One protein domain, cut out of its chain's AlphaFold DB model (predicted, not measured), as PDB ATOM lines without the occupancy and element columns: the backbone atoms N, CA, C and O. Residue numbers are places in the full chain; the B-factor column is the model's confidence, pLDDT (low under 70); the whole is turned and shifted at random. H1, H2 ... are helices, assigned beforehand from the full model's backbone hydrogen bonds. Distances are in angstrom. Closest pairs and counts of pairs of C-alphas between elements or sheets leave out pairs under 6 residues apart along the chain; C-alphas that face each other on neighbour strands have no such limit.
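AT A GLANCE: This is residues 13 to 141 of the 150 residues of an uncharacterized protein of Candidatus Gracilibacteria bacterium (UniProt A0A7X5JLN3). Four rods run lengthwise as an elongated, loosely joined helical bundle: H1, then H2 and H3 end to end, then hairpin partners H4 and H5. Small H6 sits at one end; residues 39 to 53 loop across the other. The 129 printed residues have six named helices, H1 to H6, class all helix, compact with a C-alpha radius of gyration of 15.7 A, spanning 47 by 28 by 25 A.

IN THESE COORDINATES: H1, residues 14 to 38, starts at C-alpha 14 (22.574, 20.037, -29.954), 35.0 A long. H2 is 54 to 66, H3 69 to 76, H4 84 to 102 (27.6 A), H5 113 to 130 and H6 136 to 140, ending at C-alpha 140 (35.458, 18.623, -32.464).

HOW THE PARTS SIT: H1, the hub, touches H3, closest C-alphas Ile 22 and Leu 72, 4.7 A. H4 and H5 touch, closest C-alphas Gly 95 and Gly 121, 4.0 A. H1 to H5 have every O i to N i+4 pair within hydrogen-bond range; H6 has 0 of 1, but 2 of 2 i+3 pairs.

THE WHOLE: The printed part has no cut. Residues 45 to 49, 77 to 83, 107 to 111 and 137 to 141 are under pLDDT 70.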
ATOM      1  N   THR A  13      19.364  18.793 -33.441       83.81
ATOM      2  CA  THR A  13      20.098  19.942 -32.894       83.81
ATOM      3  C   THR A  13      20.769  19.587 -31.563       83.81
ATOM      4  O   THR A  13      20.328  18.683 -30.854       83.81
ATOM      5  N   ASP A  14      21.831  20.310 -31.195       80.38
ATOM      6  CA  ASP A  14      22.574  20.037 -29.954       80.38
ATOM      7  C   ASP A  14      21.678  20.155 -28.703       80.38
ATOM      8  O   ASP A  14      21.802  19.349 -27.782       80.38
ATOM      9  N   LEU A  15      20.716  21.087 -28.710       81.88
ATOM     10  CA  LEU A  15      19.700  21.218 -27.660       81.88
ATOM     11  C   LEU A  15      18.791  19.986 -27.583       81.88
ATOM     12  O   LEU A  15      18.590  19.449 -26.500       81.88
ATOM     13  N   GLN A  16      18.291  19.494 -28.721       85.38
ATOM     14  CA  GLN A  16      17.460  18.284 -28.757       85.38
ATOM     15  C   GLN A  16      18.212  17.059 -28.226       85.38
ATOM     16  O   GLN A  16      17.639  16.268 -27.487       85.38
ATOM     17  N   ILE A  17      19.502  16.920 -28.544       84.94
ATOM     18  CA  ILE A  17      20.341  15.835 -28.010       84.94
ATOM     19  C   ILE A  17      20.478  15.956 -26.487       84.94
ATOM     20  O   ILE A  17      20.429  14.948 -25.782       84.94
ATOM     21  N   ARG A  18      20.649  17.178 -25.973       83.38
ATOM     22  CA  ARG A  18      20.768  17.438 -24.536       83.38
ATOM     23  C   ARG A  18      19.471  17.111 -23.799       83.38
ATOM     24  O   ARG A  18      19.503  16.347 -22.838       83.38
ATOM     25  N   TYR A  19      18.340  17.610 -24.295       87.94
ATOM     26  CA  TYR A  19      17.027  17.311 -23.730       87.94
ATOM     27  C   TYR A  19      16.690  15.826 -23.820       87.94
ATOM     28  O   TYR A  19      16.216  15.277 -22.838       87.94
ATOM     29  N   ALA A  20      17.010  15.144 -24.922       88.12
ATOM     30  CA  ALA A  20      16.773  13.706 -25.048       88.12
ATOM     31  C   ALA A  20      17.497  12.898 -23.959       88.12
ATOM     32  O   ALA A  20      16.908  11.986 -23.389       88.12
ATOM     33  N   LYS A  21      18.745  13.250 -23.618       88.00
ATOM     34  CA  LYS A  21      19.489  12.596 -22.525       88.00
ATOM     35  C   LYS A  21      18.874  12.883 -21.158       88.00
ATOM     36  O   LYS A  21      18.743  11.972 -20.351       88.00
ATOM     37  N   ILE A  22      18.482  14.133 -20.913       89.62
ATOM     38  CA  ILE A  22      17.857  14.524 -19.645       89.62
ATOM     39  C   ILE A  22      16.514  13.806 -19.476       89.62
ATOM     40  O   ILE A  22      16.295  13.156 -18.462       89.62
ATOM     41  N   ILE A  23      15.652  13.858 -20.494       91.88
ATOM     42  CA  ILE A  23      14.350  13.182 -20.500       91.88
ATOM     43  C   ILE A  23      14.538  11.679 -20.297       91.88
ATOM     44  O   ILE A  23      13.863  11.105 -19.452       91.88
ATOM     45  N   LEU A  24      15.487  11.050 -20.999       91.94
ATOM     46  CA  LEU A  24      15.778   9.626 -20.826       91.94
ATOM     47  C   LEU A  24      16.165   9.291 -19.378       91.94
ATOM     48  O   LEU A  24      15.703   8.291 -18.841       91.94
ATOM     49  N   GLY A  25      16.959  10.139 -18.723       90.69
ATOM     50  CA  GLY A  25      17.295   9.962 -17.311       90.69
ATOM     51  C   GLY A  25      16.113  10.109 -16.363       90.69
ATOM     52  O   GLY A  25      15.923   9.258 -15.498       90.69
ATOM     53  N   ILE A  26      15.280  11.133 -16.563       92.31
ATOM     54  CA  ILE A  26      14.053  11.328 -15.774       92.31
ATOM     55  C   ILE A  26      13.119  10.125 -15.938       92.31
ATOM     56  O   ILE A  26      12.614   9.609 -14.947       92.31
ATOM     57  N   VAL A  27      12.926   9.652 -17.172       92.25
ATOM     58  CA  VAL A  27      12.068   8.500 -17.475       92.25
ATOM     59  C   VAL A  27      12.591   7.232 -16.800       92.25
ATOM     60  O   VAL A  27      11.800   6.517 -16.196       92.25
ATOM     61  N   LEU A  28      13.901   6.967 -16.830       91.31
ATOM     62  CA  LEU A  28      14.483   5.801 -16.151       91.31
ATOM     63  C   LEU A  28      14.311   5.861 -14.628       91.31
ATOM     64  O   LEU A  28      13.969   4.854 -14.016       91.31
ATOM     65  N   ILE A  29      14.507   7.032 -14.014       91.00
ATOM     66  CA  ILE A  29      14.281   7.210 -12.571       91.00
ATOM     67  C   ILE A  29      12.804   6.994 -12.234       91.00
ATOM     68  O   ILE A  29      12.492   6.273 -11.290       91.00
ATOM     69  N   ALA A  30      11.894   7.582 -13.017       89.69
ATOM     70  CA  ALA A  30      10.459   7.432 -12.816       89.69
ATOM     71  C   ALA A  30      10.019   5.967 -12.950       89.69
ATOM     72  O   ALA A  30       9.308   5.470 -12.081       89.69
ATOM     73  N   LEU A  31      10.491   5.258 -13.982       87.94
ATOM     74  CA  LEU A  31      10.223   3.830 -14.166       87.94
ATOM     75  C   LEU A  31      10.736   3.007 -12.982       87.94
ATOM     76  O   LEU A  31       9.998   2.175 -12.465       87.94
ATOM     77  N   GLY A  32      11.954   3.273 -12.507       85.75
ATOM     78  CA  GLY A  32      12.515   2.582 -11.347       85.75
ATOM     79  C   GLY A  32      11.724   2.828 -10.054       85.75
ATOM     80  O   GLY A  32      11.453   1.887  -9.312       85.75
ATOM     81  N   ILE A  33      11.294   4.069  -9.795       86.00
ATOM     82  CA  ILE A  33      10.463   4.409  -8.625       86.00
ATOM     83  C   ILE A  33       9.088   3.744  -8.714       86.00
ATOM     84  O   ILE A  33       8.603   3.212  -7.718       86.00
ATOM     85  N   ILE A  34       8.457   3.748  -9.890       84.38
ATOM     86  CA  ILE A  34       7.161   3.091 -10.088       84.38
ATOM     87  C   ILE A  34       7.298   1.582  -9.868       84.38
ATOM     88  O   ILE A  34       6.503   1.007  -9.128       84.38
ATOM     89  N   ALA A  35       8.331   0.958 -10.440       82.31
ATOM     90  CA  ALA A  35       8.563  -0.477 -10.332       82.31
ATOM     91  C   ALA A  35       8.802  -0.922  -8.882       82.31
ATOM     92  O   ALA A  35       8.109  -1.800  -8.375       82.31
ATOM     93  N   PHE A  36       9.757  -0.300  -8.187       82.31
ATOM     94  CA  PHE A  36      10.180  -0.766  -6.863       82.31
ATOM     95  C   PHE A  36       9.442  -0.097  -5.704       82.31
ATOM     96  O   PHE A  36       9.269  -0.722  -4.665       82.31
ATOM     97  N   GLY A  37       9.016   1.158  -5.856       78.44
ATOM     98  CA  GLY A  37       8.376   1.934  -4.790       78.44
ATOM     99  C   GLY A  37       6.852   1.826  -4.768       78.44
ATOM    100  O   GLY A  37       6.266   1.775  -3.693       78.44
ATOM    101  N   VAL A  38       6.204   1.788  -5.938       78.56
ATOM    102  CA  VAL A  38       4.732   1.732  -6.033       78.56
ATOM    103  C   VAL A  38       4.252   0.300  -6.242       78.56
ATOM    104  O   VAL A  38       3.390  -0.179  -5.510       78.56
ATOM    105  N   GLN A  39       4.821  -0.401  -7.224       76.50
ATOM    106  CA  GLN A  39       4.397  -1.753  -7.597       76.50
ATOM    107  C   GLN A  39       5.043  -2.851  -6.741       76.50
ATOM    108  O   GLN A  39       4.613  -3.997  -6.822       76.50
ATOM    109  N   ASN A  40       6.044  -2.515  -5.912       74.31
ATOM    110  CA  ASN A  40       6.827  -3.473  -5.118       74.31
ATOM    111  C   ASN A  40       7.296  -4.679  -5.951       74.31
ATOM    112  O   ASN A  40       7.291  -5.823  -5.486       74.31
ATOM    113  N   LEU A  41       7.672  -4.417  -7.207       74.31
ATOM    114  CA  LEU A  41       8.065  -5.450  -8.146       74.31
ATOM    115  C   LEU A  41       9.301  -6.164  -7.599       74.31
ATOM    116  O   LEU A  41      10.323  -5.547  -7.290       74.31
ATOM    117  N   SER A  42       9.187  -7.478  -7.446       72.62
ATOM    118  CA  SER A  42      10.301  -8.292  -6.984       72.62
ATOM    119  C   SER A  42      11.277  -8.541  -8.129       72.62
ATOM    120  O   SER A  42      10.888  -8.677  -9.285       72.62
ATOM    121  N   LEU A  43      12.561  -8.612  -7.794       79.25
ATOM    122  CA  LEU A  43      13.591  -9.095  -8.709       79.25
ATOM    123  C   LEU A  43      13.641 -10.623  -8.660       79.25
ATOM    124  O   LEU A  43      13.364 -11.217  -7.603       79.25
ATOM    125  N   GLU A  44      14.035 -11.228  -9.780       75.81
ATOM    126  CA  GLU A  44      14.330 -12.659  -9.918       75.81
ATOM    127  C   GLU A  44      15.058 -13.199  -8.670       75.81
ATOM    128  O   GLU A  44      15.951 -12.563  -8.106       75.81
ATOM    129  N   SER A  45      14.632 -14.355  -8.153       64.19
ATOM    130  CA  SER A  45      15.271 -14.995  -6.986       64.19
ATOM    131  C   SER A  45      16.619 -15.622  -7.306       64.19
ATOM    132  O   SER A  45      17.433 -15.811  -6.404       64.19
ATOM    133  N   SER A  46      16.862 -15.899  -8.578       68.12
ATOM    134  CA  SER A  46      18.080 -16.518  -9.069       68.12
ATOM    135  C   SER A  46      18.467 -15.859 -10.376       68.12
ATOM    136  O   SER A  46      17.688 -15.866 -11.318       68.12
ATOM    137  N   PHE A  47      19.679 -15.327 -10.455       65.81
ATOM    138  CA  PHE A  47      20.197 -14.759 -11.695       65.81
ATOM    139  C   PHE A  47      21.541 -15.416 -12.008       65.81
ATOM    140  O   PHE A  47      22.426 -15.446 -11.155       65.81
ATOM    141  N   PHE A  48      21.670 -16.024 -13.193       64.19
ATOM    142  CA  PHE A  48      22.819 -16.871 -13.568       64.19
ATOM    143  C   PHE A  48      23.158 -17.978 -12.547       64.19
ATOM    144  O   PHE A  48      24.322 -18.277 -12.298       64.19
ATOM    145  N   GLY A  49      22.142 -18.592 -11.930       66.88
ATOM    146  CA  GLY A  49      22.337 -19.680 -10.960       66.88
ATOM    147  C   GLY A  49      22.844 -19.237  -9.582       66.88
ATOM    148  O   GLY A  49      23.088 -20.082  -8.725       66.88
ATOM    149  N   ILE A  50      22.974 -17.927  -9.341       74.12
ATOM    150  CA  ILE A  50      23.297 -17.364  -8.028       74.12
ATOM    151  C   ILE A  50      21.989 -16.982  -7.337       74.12
ATOM    152  O   ILE A  50      21.206 -16.195  -7.873       74.12
ATOM    153  N   ASN A  51      21.764 -17.522  -6.139       75.00
ATOM    154  CA  ASN A  51      20.624 -17.150  -5.306       75.00
ATOM    155  C   ASN A  51      20.807 -15.725  -4.777       75.00
ATOM    156  O   ASN A  51      21.820 -15.400  -4.154       75.00
ATOM    157  N   LEU A  52      19.816 -14.875  -5.025       70.69
ATOM    158  CA  LEU A  52      19.826 -13.484  -4.598       70.69
ATOM    159  C   LEU A  52      19.151 -13.357  -3.232       70.69
ATOM    160  O   LEU A  52      17.927 -13.443  -3.116       70.69
ATOM    161  N   ASP A  53      19.968 -13.119  -2.208       80.00
ATOM    162  CA  ASP A  53      19.502 -12.805  -0.858       80.00
ATOM    163  C   ASP A  53      18.608 -11.539  -0.848       80.00
ATOM    164  O   ASP A  53      18.856 -10.602  -1.625       80.00
ATOM    165  N   PRO A  54      17.570 -11.460   0.009       79.12
ATOM    166  CA  PRO A  54      16.709 -10.283   0.152       79.12
ATOM    167  C   PRO A  54      17.450  -8.952   0.345       79.12
ATOM    168  O   PRO A  54      16.959  -7.925  -0.135       79.12
ATOM    169  N   MET A  55      18.619  -8.924   0.997       82.25
ATOM    170  CA  MET A  55      19.405  -7.692   1.125       82.25
ATOM    171  C   MET A  55      20.002  -7.262  -0.222       82.25
ATOM    172  O   MET A  55      19.902  -6.092  -0.607       82.25
ATOM    173  N   THR A  56      20.546  -8.211  -0.981       80.25
ATOM    174  CA  THR A  56      21.126  -7.983  -2.313       80.25
ATOM    175  C   THR A  56      20.083  -7.466  -3.301       80.25
ATOM    176  O   THR A  56      20.373  -6.551  -4.071       80.25
ATOM    177  N   LYS A  57      18.842  -7.967  -3.240       80.38
ATOM    178  CA  LYS A  57      17.741  -7.490  -4.095       80.38
ATOM    179  C   LYS A  57      17.432  -6.006  -3.889       80.38
ATOM    180  O   LYS A  57      17.257  -5.277  -4.860       80.38
ATOM    181  N   LYS A  58      17.414  -5.532  -2.637       82.25
ATOM    182  CA  LYS A  58      17.186  -4.108  -2.337       82.25
ATOM    183  C   LYS A  58      18.308  -3.230  -2.885       82.25
ATOM    184  O   LYS A  58      18.036  -2.198  -3.489       82.25
ATOM    185  N   ILE A  59      19.560  -3.654  -2.712       84.62
ATOM    186  CA  ILE A  59      20.724  -2.935  -3.252       84.62
ATOM    187  C   ILE A  59      20.640  -2.864  -4.780       84.62
ATOM    188  O   ILE A  59      20.823  -1.791  -5.353       84.62
ATOM    189  N   LEU A  60      20.302  -3.976  -5.439       84.38
ATOM    190  CA  LEU A  60      20.169  -4.028  -6.892       84.38
ATOM    191  C   LEU A  60      19.063  -3.090  -7.399       84.38
ATOM    192  O   LEU A  60      19.284  -2.361  -8.362       84.38
ATOM    193  N   ALA A  61      17.918  -3.030  -6.713       83.56
ATOM    194  CA  ALA A  61      16.837  -2.099  -7.039       83.56
ATOM    195  C   ALA A  61      17.296  -0.629  -6.982       83.56
ATOM    196  O   ALA A  61      17.045   0.138  -7.914       83.56
ATOM    197  N   TYR A  62      18.046  -0.237  -5.944       86.19
ATOM    198  CA  TYR A  62      18.610   1.116  -5.860       86.19
ATOM    199  C   TYR A  62      19.627   1.401  -6.968       86.19
ATOM    200  O   TYR A  62      19.628   2.501  -7.522       86.19
ATOM    201  N   ILE A  63      20.462   0.423  -7.331       87.81
ATOM    202  CA  ILE A  63      21.407   0.553  -8.448       87.81
ATOM    203  C   ILE A  63      20.650   0.772  -9.763       87.81
ATOM    204  O   ILE A  63      21.022   1.653 -10.536       87.81
ATOM    205  N   ILE A  64      19.563   0.035 -10.001       87.94
ATOM    206  CA  ILE A  64      18.734   0.174 -11.207       87.94
ATOM    207  C   ILE A  64      18.128   1.580 -11.306       87.94
ATOM    208  O   ILE A  64      18.148   2.179 -12.382       87.94
ATOM    209  N   VAL A  65      17.646   2.144 -10.195       88.06
ATOM    210  CA  VAL A  65      17.167   3.537 -10.155       88.06
ATOM    211  C   VAL A  65      18.323   4.514 -10.410       88.06
ATOM    212  O   VAL A  65      18.190   5.453 -11.200       88.06
ATOM    213  N   ALA A  66      19.486   4.275  -9.799       89.38
ATOM    214  CA  ALA A  66      20.669   5.119  -9.948       89.38
ATOM    215  C   ALA A  66      21.213   5.152 -11.389       89.38
ATOM    216  O   ALA A  66      21.795   6.159 -11.795       89.38
ATOM    217  N   LEU A  67      20.971   4.121 -12.208       89.75
ATOM    218  CA  LEU A  67      21.325   4.137 -13.635       89.75
ATOM    219  C   LEU A  67      20.653   5.279 -14.403       89.75
ATOM    220  O   LEU A  67      21.231   5.777 -15.368       89.75
ATOM    221  N   GLY A  68      19.482   5.751 -13.970       87.50
ATOM    222  CA  GLY A  68      18.828   6.914 -14.569       87.50
ATOM    223  C   GLY A  68      19.567   8.238 -14.321       87.50
ATOM    224  O   GLY A  68      19.409   9.188 -15.087       87.50
ATOM    225  N   VAL A  69      20.461   8.301 -13.327       88.94
ATOM    226  CA  VAL A  69      21.299   9.483 -13.054       88.94
ATOM    227  C   VAL A  69      22.396   9.647 -14.108       88.94
ATOM    228  O   VAL A  69      22.742  10.766 -14.483       88.94
ATOM    229  N   PHE A  70      22.920   8.551 -14.652       88.75
ATOM    230  CA  PHE A  70      23.965   8.584 -15.676       88.75
ATOM    231  C   PHE A  70      23.623   9.471 -16.898       88.75
ATOM    232  O   PHE A  70      24.387  10.391 -17.213       88.75
ATOM    233  N   PRO A  71      22.486   9.282 -17.594       87.19
ATOM    234  CA  PRO A  71      22.103  10.131 -18.722       87.19
ATOM    235  C   PRO A  71      21.766  11.574 -18.303       87.19
ATOM    236  O   PRO A  71      22.019  12.487 -19.094       87.19
ATOM    237  N   LEU A  72      21.302  11.812 -17.064       87.75
ATOM    238  CA  LEU A  72      21.142  13.168 -16.513       87.75
ATOM    239  C   LEU A  72      22.483  13.886 -16.422       87.75
ATOM    240  O   LEU A  72      22.612  15.003 -16.915       87.75
ATOM    241  N   VAL A  73      23.496  13.233 -15.853       85.62
ATOM    242  CA  VAL A  73      24.858  13.772 -15.759       85.62
ATOM    243  C   VAL A  73      25.425  14.001 -17.159       85.62
ATOM    244  O   VAL A  73      25.980  15.064 -17.438       85.62
ATOM    245  N   MET A  74      25.204  13.062 -18.087       80.25
ATOM    246  CA  MET A  74      25.681  13.190 -19.467       80.25
ATOM    247  C   MET A  74      25.007  14.320 -20.259       80.25
ATOM    248  O   MET A  74      25.627  14.890 -21.161       80.25
ATOM    249  N   GLY A  75      23.740  14.621 -19.970       80.06
ATOM    250  CA  GLY A  75      23.010  15.754 -20.541       80.06
ATOM    251  C   GLY A  75      23.321  17.079 -19.838       80.06
ATOM    252  O   GLY A  75      23.464  18.107 -20.495       80.06
ATOM    253  N   GLY A  76      23.472  17.067 -18.516       76.75
ATOM    254  CA  GLY A  76      23.708  18.241 -17.678       76.75
ATOM    255  C   GLY A  76      25.119  18.799 -17.818       76.75
ATOM    256  O   GLY A  76      25.265  19.981 -18.123       76.75
ATOM    257  N   LEU A  77      26.146  17.952 -17.697       68.19
ATOM    258  CA  LEU A  77      27.559  18.357 -17.736       68.19
ATOM    259  C   LEU A  77      28.093  18.658 -19.140       68.19
ATOM    260  O   LEU A  77      29.277  18.939 -19.285       68.19
ATOM    261  N   ASP A  78      27.233  18.606 -20.164       59.22
ATOM    262  CA  ASP A  78      27.556  19.008 -21.532       59.22
ATOM    263  C   ASP A  78      28.902  18.397 -21.974       59.22
ATOM    264  O   ASP A  78      29.879  19.110 -22.198       59.22
ATOM    265  N   ILE A  79      28.945  17.052 -22.034       55.41
ATOM    266  CA  ILE A  79      30.118  16.144 -22.178       55.41
ATOM    267  C   ILE A  79      31.008  16.355 -23.421       55.41
ATOM    268  O   ILE A  79      31.829  15.531 -23.805       55.41
ATOM    269  N   ASN A  80      30.971  17.542 -23.997       54.44
ATOM    270  CA  ASN A  80      31.966  18.115 -24.891       54.44
ATOM    271  C   ASN A  80      33.422  18.021 -24.369       54.44
ATOM    272  O   ASN A  80      34.334  18.289 -25.146       54.44
ATOM    273  N   ILE A  81      33.650  17.618 -23.110       54.91
ATOM    274  CA  ILE A  81      34.967  17.264 -22.550       54.91
ATOM    275  C   ILE A  81      35.464  15.894 -23.056       54.91
ATOM    276  O   ILE A  81      36.660  15.727 -23.295       54.91
ATOM    277  N   LEU A  82      34.586  14.900 -23.248       61.12
ATOM    278  CA  LEU A  82      35.011  13.577 -23.718       61.12
ATOM    279  C   LEU A  82      35.140  13.542 -25.241       61.12
ATOM    280  O   LEU A  82      34.291  14.034 -25.984       61.12
ATOM    281  N   SER A  83      36.193  12.866 -25.708       68.81
ATOM    282  CA  SER A  83      36.391  12.604 -27.128       68.81
ATOM    283  C   SER A  83      35.240  11.781 -27.711       68.81
ATOM    284  O   SER A  83      34.693  10.884 -27.060       68.81
ATOM    285  N   ARG A  84      34.903  12.048 -28.980       72.00
ATOM    286  CA  ARG A  84      33.828  11.371 -29.730       72.00
ATOM    287  C   ARG A  84      33.813   9.850 -29.538       72.00
ATOM    288  O   ARG A  84      32.744   9.272 -29.365       72.00
ATOM    289  N   GLY A  85      34.984   9.209 -29.583       73.56
ATOM    290  CA  GLY A  85      35.117   7.758 -29.440       73.56
ATOM    291  C   GLY A  85      34.685   7.248 -28.064       73.56
ATOM    292  O   GLY A  85      33.948   6.271 -27.982       73.56
ATOM    293  N   ARG A  86      35.066   7.948 -26.989       80.38
ATOM    294  CA  ARG A  86      34.721   7.555 -25.615       80.38
ATOM    295  C   ARG A  86      33.230   7.720 -25.344       80.38
ATOM    296  O   ARG A  86      32.608   6.795 -24.839       80.38
ATOM    297  N   THR A  87      32.634   8.838 -25.763       80.44
ATOM    298  CA  THR A  87      31.186   9.075 -25.616       80.44
ATOM    299  C   THR A  87      30.359   8.027 -26.365       80.44
ATOM    300  O   THR A  87      29.325   7.590 -25.868       80.44
ATOM    301  N   ARG A  88      30.839   7.585 -27.534       82.69
ATOM    302  CA  ARG A  88      30.219   6.516 -28.324       82.69
ATOM    303  C   ARG A  88      30.214   5.187 -27.570       82.69
ATOM    304  O   ARG A  88      29.162   4.578 -27.419       82.69
ATOM    305  N   ILE A  89      31.383   4.768 -27.087       85.62
ATOM    306  CA  ILE A  89      31.556   3.511 -26.348       85.62
ATOM    307  C   ILE A  89      30.709   3.524 -25.075       85.62
ATOM    308  O   ILE A  89      29.992   2.568 -24.809       85.62
ATOM    309  N   LEU A  90      30.719   4.633 -24.338       87.31
ATOM    310  CA  LEU A  90      29.967   4.776 -23.095       87.31
ATOM    311  C   LEU A  90      28.445   4.672 -23.315       87.31
ATOM    312  O   LEU A  90      27.760   4.041 -22.520       87.31
ATOM    313  N   GLN A  91      27.919   5.230 -24.415       87.88
ATOM    314  CA  GLN A  91      26.508   5.071 -24.796       87.88
ATOM    315  C   GLN A  91      26.161   3.620 -25.147       87.88
ATOM    316  O   GLN A  91      25.110   3.135 -24.743       87.88
ATOM    317  N   VAL A  92      27.045   2.915 -25.860       90.12
ATOM    318  CA  VAL A  92      26.834   1.495 -26.185       90.12
ATOM    319  C   VAL A  92      26.853   0.639 -24.922       90.12
ATOM    320  O   VAL A  92      25.919  -0.127 -24.712       90.12
ATOM    321  N   ILE A  93      27.858   0.809 -24.057       92.38
ATOM    322  CA  ILE A  93      27.965   0.079 -22.785       92.38
ATOM    323  C   ILE A  93      26.728   0.325 -21.924       92.38
ATOM    324  O   ILE A  93      26.138  -0.624 -21.419       92.38
ATOM    325  N   PHE A  94      26.296   1.580 -21.798       92.12
ATOM    326  CA  PHE A  94      25.107   1.915 -21.024       92.12
ATOM    327  C   PHE A  94      23.832   1.285 -21.607       92.12
ATOM    328  O   PHE A  94      23.025   0.742 -20.859       92.12
ATOM    329  N   GLY A  95      23.668   1.293 -22.934       91.88
ATOM    330  CA  GLY A  95      22.537   0.631 -23.591       91.88
ATOM    331  C   GLY A  95      22.519  -0.884 -23.364       91.88
ATOM    332  O   GLY A  95      21.475  -1.444 -23.042       91.88
ATOM    333  N   VAL A  96      23.680  -1.542 -23.454       92.88
ATOM    334  CA  VAL A  96      23.827  -2.977 -23.149       92.88
ATOM    335  C   VAL A  96      23.497  -3.271 -21.689       92.88
ATOM    336  O   VAL A  96      22.795  -4.236 -21.404       92.88
ATOM    337  N   LEU A  97      23.941  -2.416 -20.770       92.62
ATOM    338  CA  LEU A  97      23.664  -2.562 -19.345       92.62
ATOM    339  C   LEU A  97      22.162  -2.436 -19.040       92.62
ATOM    340  O   LEU A  97      21.637  -3.232 -18.270       92.62
ATOM    341  N   LEU A  98      21.444  -1.510 -19.685       91.75
ATOM    342  CA  LEU A  98      19.983  -1.408 -19.553       91.75
ATOM    343  C   LEU A  98      19.255  -2.656 -20.072       91.75
ATOM    344  O   LEU A  98      18.328  -3.132 -19.421       91.75
ATOM    345  N   MET A  99      19.694  -3.213 -21.205       90.56
ATOM    346  CA  MET A  99      19.141  -4.472 -21.719       90.56
ATOM    347  C   MET A  99      19.413  -5.639 -20.765       90.56
ATOM    348  O   MET A  99      18.559  -6.500 -20.597       90.56
ATOM    349  N   PHE A 100      20.566  -5.650 -20.099       88.56
ATOM    350  CA  PHE A 100      20.877  -6.660 -19.091       88.56
ATOM    351  C   PHE A 100      19.981  -6.534 -17.854       88.56
ATOM    352  O   PHE A 100      19.484  -7.533 -17.344       88.56
ATOM    353  N   VAL A 101      19.714  -5.301 -17.410       87.94
ATOM    354  CA  VAL A 101      18.788  -5.018 -16.305       87.94
ATOM    355  C   VAL A 101      17.364  -5.470 -16.612       87.94
ATOM    356  O   VAL A 101      16.678  -5.927 -15.705       87.94
ATOM    357  N   SER A 102      16.931  -5.420 -17.875       87.00
ATOM    358  CA  SER A 102      15.630  -5.967 -18.277       87.00
ATOM    359  C   SER A 102      15.446  -7.424 -17.850       87.00
ATOM    360  O   SER A 102      14.356  -7.786 -17.431       87.00
ATOM    361  N   GLY A 103      16.493  -8.251 -17.933       82.44
ATOM    362  CA  GLY A 103      16.418  -9.671 -17.580       82.44
ATOM    363  C   GLY A 103      16.423  -9.957 -16.074       82.44
ATOM    364  O   GLY A 103      16.378 -11.118 -15.689       82.44
ATOM    365  N   LEU A 104      16.533  -8.930 -15.223       83.44
ATOM    366  CA  LEU A 104      16.492  -9.072 -13.761       83.44
ATOM    367  C   LEU A 104      15.079  -8.943 -13.181       83.44
ATOM    368  O   LEU A 104      14.851  -9.283 -12.015       83.44
ATOM    369  N   PHE A 105      14.149  -8.393 -13.955       82.62
ATOM    370  CA  PHE A 105      12.765  -8.241 -13.539       82.62
ATOM    371  C   PHE A 105      12.038  -9.583 -13.627       82.62
ATOM    372  O   PHE A 105      12.230 -10.327 -14.582       82.62
ATOM    373  N   LEU A 106      11.203  -9.875 -12.626       76.25
ATOM    374  CA  LEU A 106      10.334 -11.049 -12.654       76.25
ATOM    375  C   LEU A 106       9.284 -10.905 -13.754       76.25
ATOM    376  O   LEU A 106       8.593  -9.882 -13.833       76.25
ATOM    377  N   ASP A 107       9.148 -11.962 -14.550       64.75
ATOM    378  CA  ASP A 107       8.184 -12.028 -15.638       64.75
ATOM    379  C   ASP A 107       6.765 -11.878 -15.071       64.75
ATOM    380  O   ASP A 107       6.295 -12.665 -14.242       64.75
ATOM    381  N   THR A 108       6.097 -10.794 -15.445       58.88
ATOM    382  CA  THR A 108       4.757 -10.451 -14.970       58.88
ATOM    383  C   THR A 108       3.889 -10.237 -16.201       58.88
ATOM    384  O   THR A 108       4.286  -9.560 -17.133       58.88
ATOM    385  N   ALA A 109       2.695 -10.836 -16.242       51.94
ATOM    386  CA  ALA A 109       1.880 -10.986 -17.462       51.94
ATOM    387  C   ALA A 109       1.336  -9.680 -18.103       51.94
ATOM    388  O   ALA A 109       0.477  -9.725 -18.984       51.94
ATOM    389  N   SER A 110       1.786  -8.511 -17.656       58.22
ATOM    390  CA  SER A 110       1.428  -7.198 -18.203       58.22
ATOM    391  C   SER A 110       2.564  -6.646 -19.066       58.22
ATOM    392  O   SER A 110       3.659  -7.175 -19.028       58.22
ATOM    393  N   LEU A 111       2.337  -5.580 -19.844       57.50
ATOM    394  CA  LEU A 111       3.427  -4.869 -20.526       57.50
ATOM    395  C   LEU A 111       4.328  -4.218 -19.464       57.50
ATOM    396  O   LEU A 111       4.092  -3.088 -19.032       57.50
ATOM    397  N   THR A 112       5.283  -4.991 -18.969       73.44
ATOM    398  CA  THR A 112       6.005  -4.718 -17.740       73.44
ATOM    399  C   THR A 112       7.266  -3.924 -17.986       73.44
ATOM    400  O   THR A 112       7.733  -3.694 -19.102       73.44
ATOM    401  N   VAL A 113       7.753  -3.360 -16.891       80.19
ATOM    402  CA  VAL A 113       8.879  -2.435 -16.844       80.19
ATOM    403  C   VAL A 113      10.118  -3.006 -17.554       80.19
ATOM    404  O   VAL A 113      10.875  -2.245 -18.153       80.19
ATOM    405  N   ASP A 114      10.277  -4.326 -17.571       84.31
ATOM    406  CA  ASP A 114      11.310  -5.062 -18.297       84.31
ATOM    407  C   ASP A 114      11.375  -4.684 -19.787       84.31
ATOM    408  O   ASP A 114      12.407  -4.189 -20.251       84.31
ATOM    409  N   ILE A 115      10.259  -4.764 -20.519       86.50
ATOM    410  CA  ILE A 115      10.202  -4.448 -21.954       86.50
ATOM    411  C   ILE A 115      10.628  -2.995 -22.203       86.50
ATOM    412  O   ILE A 115      11.356  -2.703 -23.157       86.50
ATOM    413  N   PHE A 116      10.227  -2.070 -21.327       88.62
ATOM    414  CA  PHE A 116      10.643  -0.670 -21.419       88.62
ATOM    415  C   PHE A 116      12.151  -0.503 -21.228       88.62
ATOM    416  O   PHE A 116      12.782   0.215 -22.010       88.62
ATOM    417  N   TYR A 117      12.751  -1.169 -20.239       89.00
ATOM    418  CA  TYR A 117      14.201  -1.142 -20.031       89.00
ATOM    419  C   TYR A 117      14.954  -1.737 -21.226       89.00
ATOM    420  O   TYR A 117      15.949  -1.152 -21.666       89.00
ATOM    421  N   PHE A 118      14.450  -2.825 -21.813       90.56
ATOM    422  CA  PHE A 118      15.028  -3.421 -23.015       90.56
ATOM    423  C   PHE A 118      14.990  -2.461 -24.211       90.56
ATOM    424  O   PHE A 118      16.024  -2.188 -24.824       90.56
ATOM    425  N   ILE A 119      13.819  -1.893 -24.525       91.44
ATOM    426  CA  ILE A 119      13.644  -0.981 -25.666       91.44
ATOM    427  C   ILE A 119      14.474   0.294 -25.482       91.44
ATOM    428  O   ILE A 119      15.146   0.732 -26.418       91.44
ATOM    429  N   LEU A 120      14.473   0.887 -24.286       91.88
ATOM    430  CA  LEU A 120      15.293   2.064 -23.992       91.88
ATOM    431  C   LEU A 120      16.786   1.742 -24.119       91.88
ATOM    432  O   LEU A 120      17.526   2.521 -24.725       91.88
ATOM    433  N   GLY A 121      17.224   0.583 -23.622       91.25
ATOM    434  CA  GLY A 121      18.592   0.099 -23.788       91.25
ATOM    435  C   GLY A 121      18.986  -0.055 -25.257       91.25
ATOM    436  O   GLY A 121      20.031   0.456 -25.673       91.25
ATOM    437  N   LEU A 122      18.115  -0.654 -26.071       92.44
ATOM    438  CA  LEU A 122      18.306  -0.819 -27.512       92.44
ATOM    439  C   LEU A 122      18.423   0.534 -28.233       92.44
ATOM    440  O   LEU A 122      19.355   0.744 -29.013       92.44
ATOM    441  N   ILE A 123      17.525   1.482 -27.943       91.00
ATOM    442  CA  ILE A 123      17.557   2.834 -28.521       91.00
ATOM    443  C   ILE A 123      18.881   3.525 -28.189       91.00
ATOM    444  O   ILE A 123      19.512   4.114 -29.073       91.00
ATOM    445  N   VAL A 124      19.336   3.442 -26.936       90.62
ATOM    446  CA  VAL A 124      20.586   4.081 -26.510       90.62
ATOM    447  C   VAL A 124      21.805   3.403 -27.139       90.62
ATOM    448  O   VAL A 124      22.712   4.100 -27.607       90.62
ATOM    449  N   ALA A 125      21.810   2.073 -27.244       89.88
ATOM    450  CA  ALA A 125      22.871   1.331 -27.916       89.88
ATOM    451  C   ALA A 125      22.973   1.717 -29.401       89.88
ATOM    452  O   ALA A 125      24.060   2.046 -29.879       89.88
ATOM    453  N   ILE A 126      21.848   1.784 -30.122       88.00
ATOM    454  CA  ILE A 126      21.802   2.221 -31.527       88.00
ATOM    455  C   ILE A 126      22.236   3.686 -31.658       88.00
ATOM    456  O   ILE A 126      22.979   4.041 -32.579       88.00
ATOM    457  N   ALA A 127      21.827   4.558 -30.736       85.50
ATOM    458  CA  ALA A 127      22.249   5.957 -30.714       85.50
ATOM    459  C   ALA A 127      23.772   6.099 -30.527       85.50
ATOM    460  O   ALA A 127      24.398   6.938 -31.188       85.50
ATOM    461  N   GLY A 128      24.369   5.236 -29.699       84.25
ATOM    462  CA  GLY A 128      25.813   5.075 -29.558       84.25
ATOM    463  C   GLY A 128      26.457   4.561 -30.845       84.25
ATOM    464  O   GLY A 128      27.327   5.220 -31.405       84.25
ATOM    465  N   ILE A 129      26.000   3.439 -31.405       85.44
ATOM    466  CA  ILE A 129      26.556   2.871 -32.647       85.44
ATOM    467  C   ILE A 129      26.495   3.887 -33.790       85.44
ATOM    468  O   ILE A 129      27.483   4.081 -34.489       85.44
ATOM    469  N   THR A 130      25.392   4.605 -33.960       83.56
ATOM    470  CA  THR A 130      25.254   5.601 -35.034       83.56
ATOM    471  C   THR A 130      25.996   6.910 -34.744       83.56
ATOM    472  O   THR A 130      26.252   7.693 -35.660       83.56
ATOM    473  N   GLY A 131      26.346   7.185 -33.483       74.75
ATOM    474  CA  GLY A 131      26.962   8.441 -33.050       74.75
ATOM    475  C   GLY A 131      26.068   9.672 -33.251       74.75
ATOM    476  O   GLY A 131      26.558  10.801 -33.177       74.75
ATOM    477  N   LYS A 132      24.768   9.475 -33.525       76.94
ATOM    478  CA  LYS A 132      23.803  10.553 -33.794       76.94
ATOM    479  C   LYS A 132      23.430  11.334 -32.526       76.94
ATOM    480  O   LYS A 132      23.068  12.501 -32.634       76.94
ATOM    481  N   ALA A 133      23.597  10.739 -31.341       77.00
ATOM    482  CA  ALA A 133      23.329  11.356 -30.033       77.00
ATOM    483  C   ALA A 133      24.559  12.036 -29.386       77.00
ATOM    484  O   ALA A 133      24.672  12.135 -28.157       77.00
ATOM    485  N   ILE A 134      25.499  12.500 -30.213       78.12
ATOM    486  CA  ILE A 134      26.672  13.284 -29.804       78.12
ATOM    487  C   ILE A 134      26.474  14.716 -30.310       78.12
ATOM    488  O   ILE A 134      26.048  14.911 -31.445       78.12
ATOM    489  N   THR A 135      26.769  15.722 -29.492       76.19
ATOM    490  CA  THR A 135      26.695  17.154 -29.845       76.19
ATOM    491  C   THR A 135      27.786  17.544 -30.848       76.19
ATOM    492  O   THR A 135      28.817  16.876 -30.971       76.19
ATOM    493  N   LYS A 136      27.601  18.628 -31.612       71.56
ATOM    494  CA  LYS A 136      28.617  19.107 -32.572       71.56
ATOM    495  C   LYS A 136      29.919  19.507 -31.883       71.56
ATOM    496  O   LYS A 136      30.983  19.250 -32.438       71.56
ATOM    497  N   LYS A 137      29.847  20.093 -30.685       66.12
ATOM    498  CA  LYS A 137      31.027  20.436 -29.876       66.12
ATOM    499  C   LYS A 137      31.846  19.185 -29.514       66.12
ATOM    500  O   LYS A 137      33.030  19.148 -29.825       66.12
ATOM    501  N   GLY A 138      31.208  18.119 -29.023       64.12
ATOM    502  CA  GLY A 138      31.872  16.840 -28.724       64.12
ATOM    503  C   GLY A 138      32.449  16.094 -29.938       64.12
ATOM    504  O   GLY A 138      33.294  15.218 -29.777       64.12
ATOM    505  N   LEU A 139      32.045  16.437 -31.170       63.06
ATOM    506  CA  LEU A 139      32.705  15.923 -32.379       63.06
ATOM    507  C   LEU A 139      34.053  16.592 -32.665       63.06
ATOM    508  O   LEU A 139      34.896  15.971 -33.312       63.06
ATOM    509  N   LYS A 140      34.229  17.849 -32.243       64.12
ATOM    510  CA  LYS A 140      35.458  18.623 -32.464       64.12
ATOM    511  C   LYS A 140      36.534  18.272 -31.432       64.12
ATOM    512  O   LYS A 140      37.720  18.339 -31.743       64.12
ATOM    513  N   THR A 141      36.132  17.835 -30.239       61.84
ATOM    514  CA  THR A 141      37.036  17.388 -29.173       61.84
ATOM    515  C   THR A 141      37.764  16.100 -29.586       61.84
ATOM    516  O   THR A 141      37.183  15.011 -29.612       61.84
TER     517      THR A 141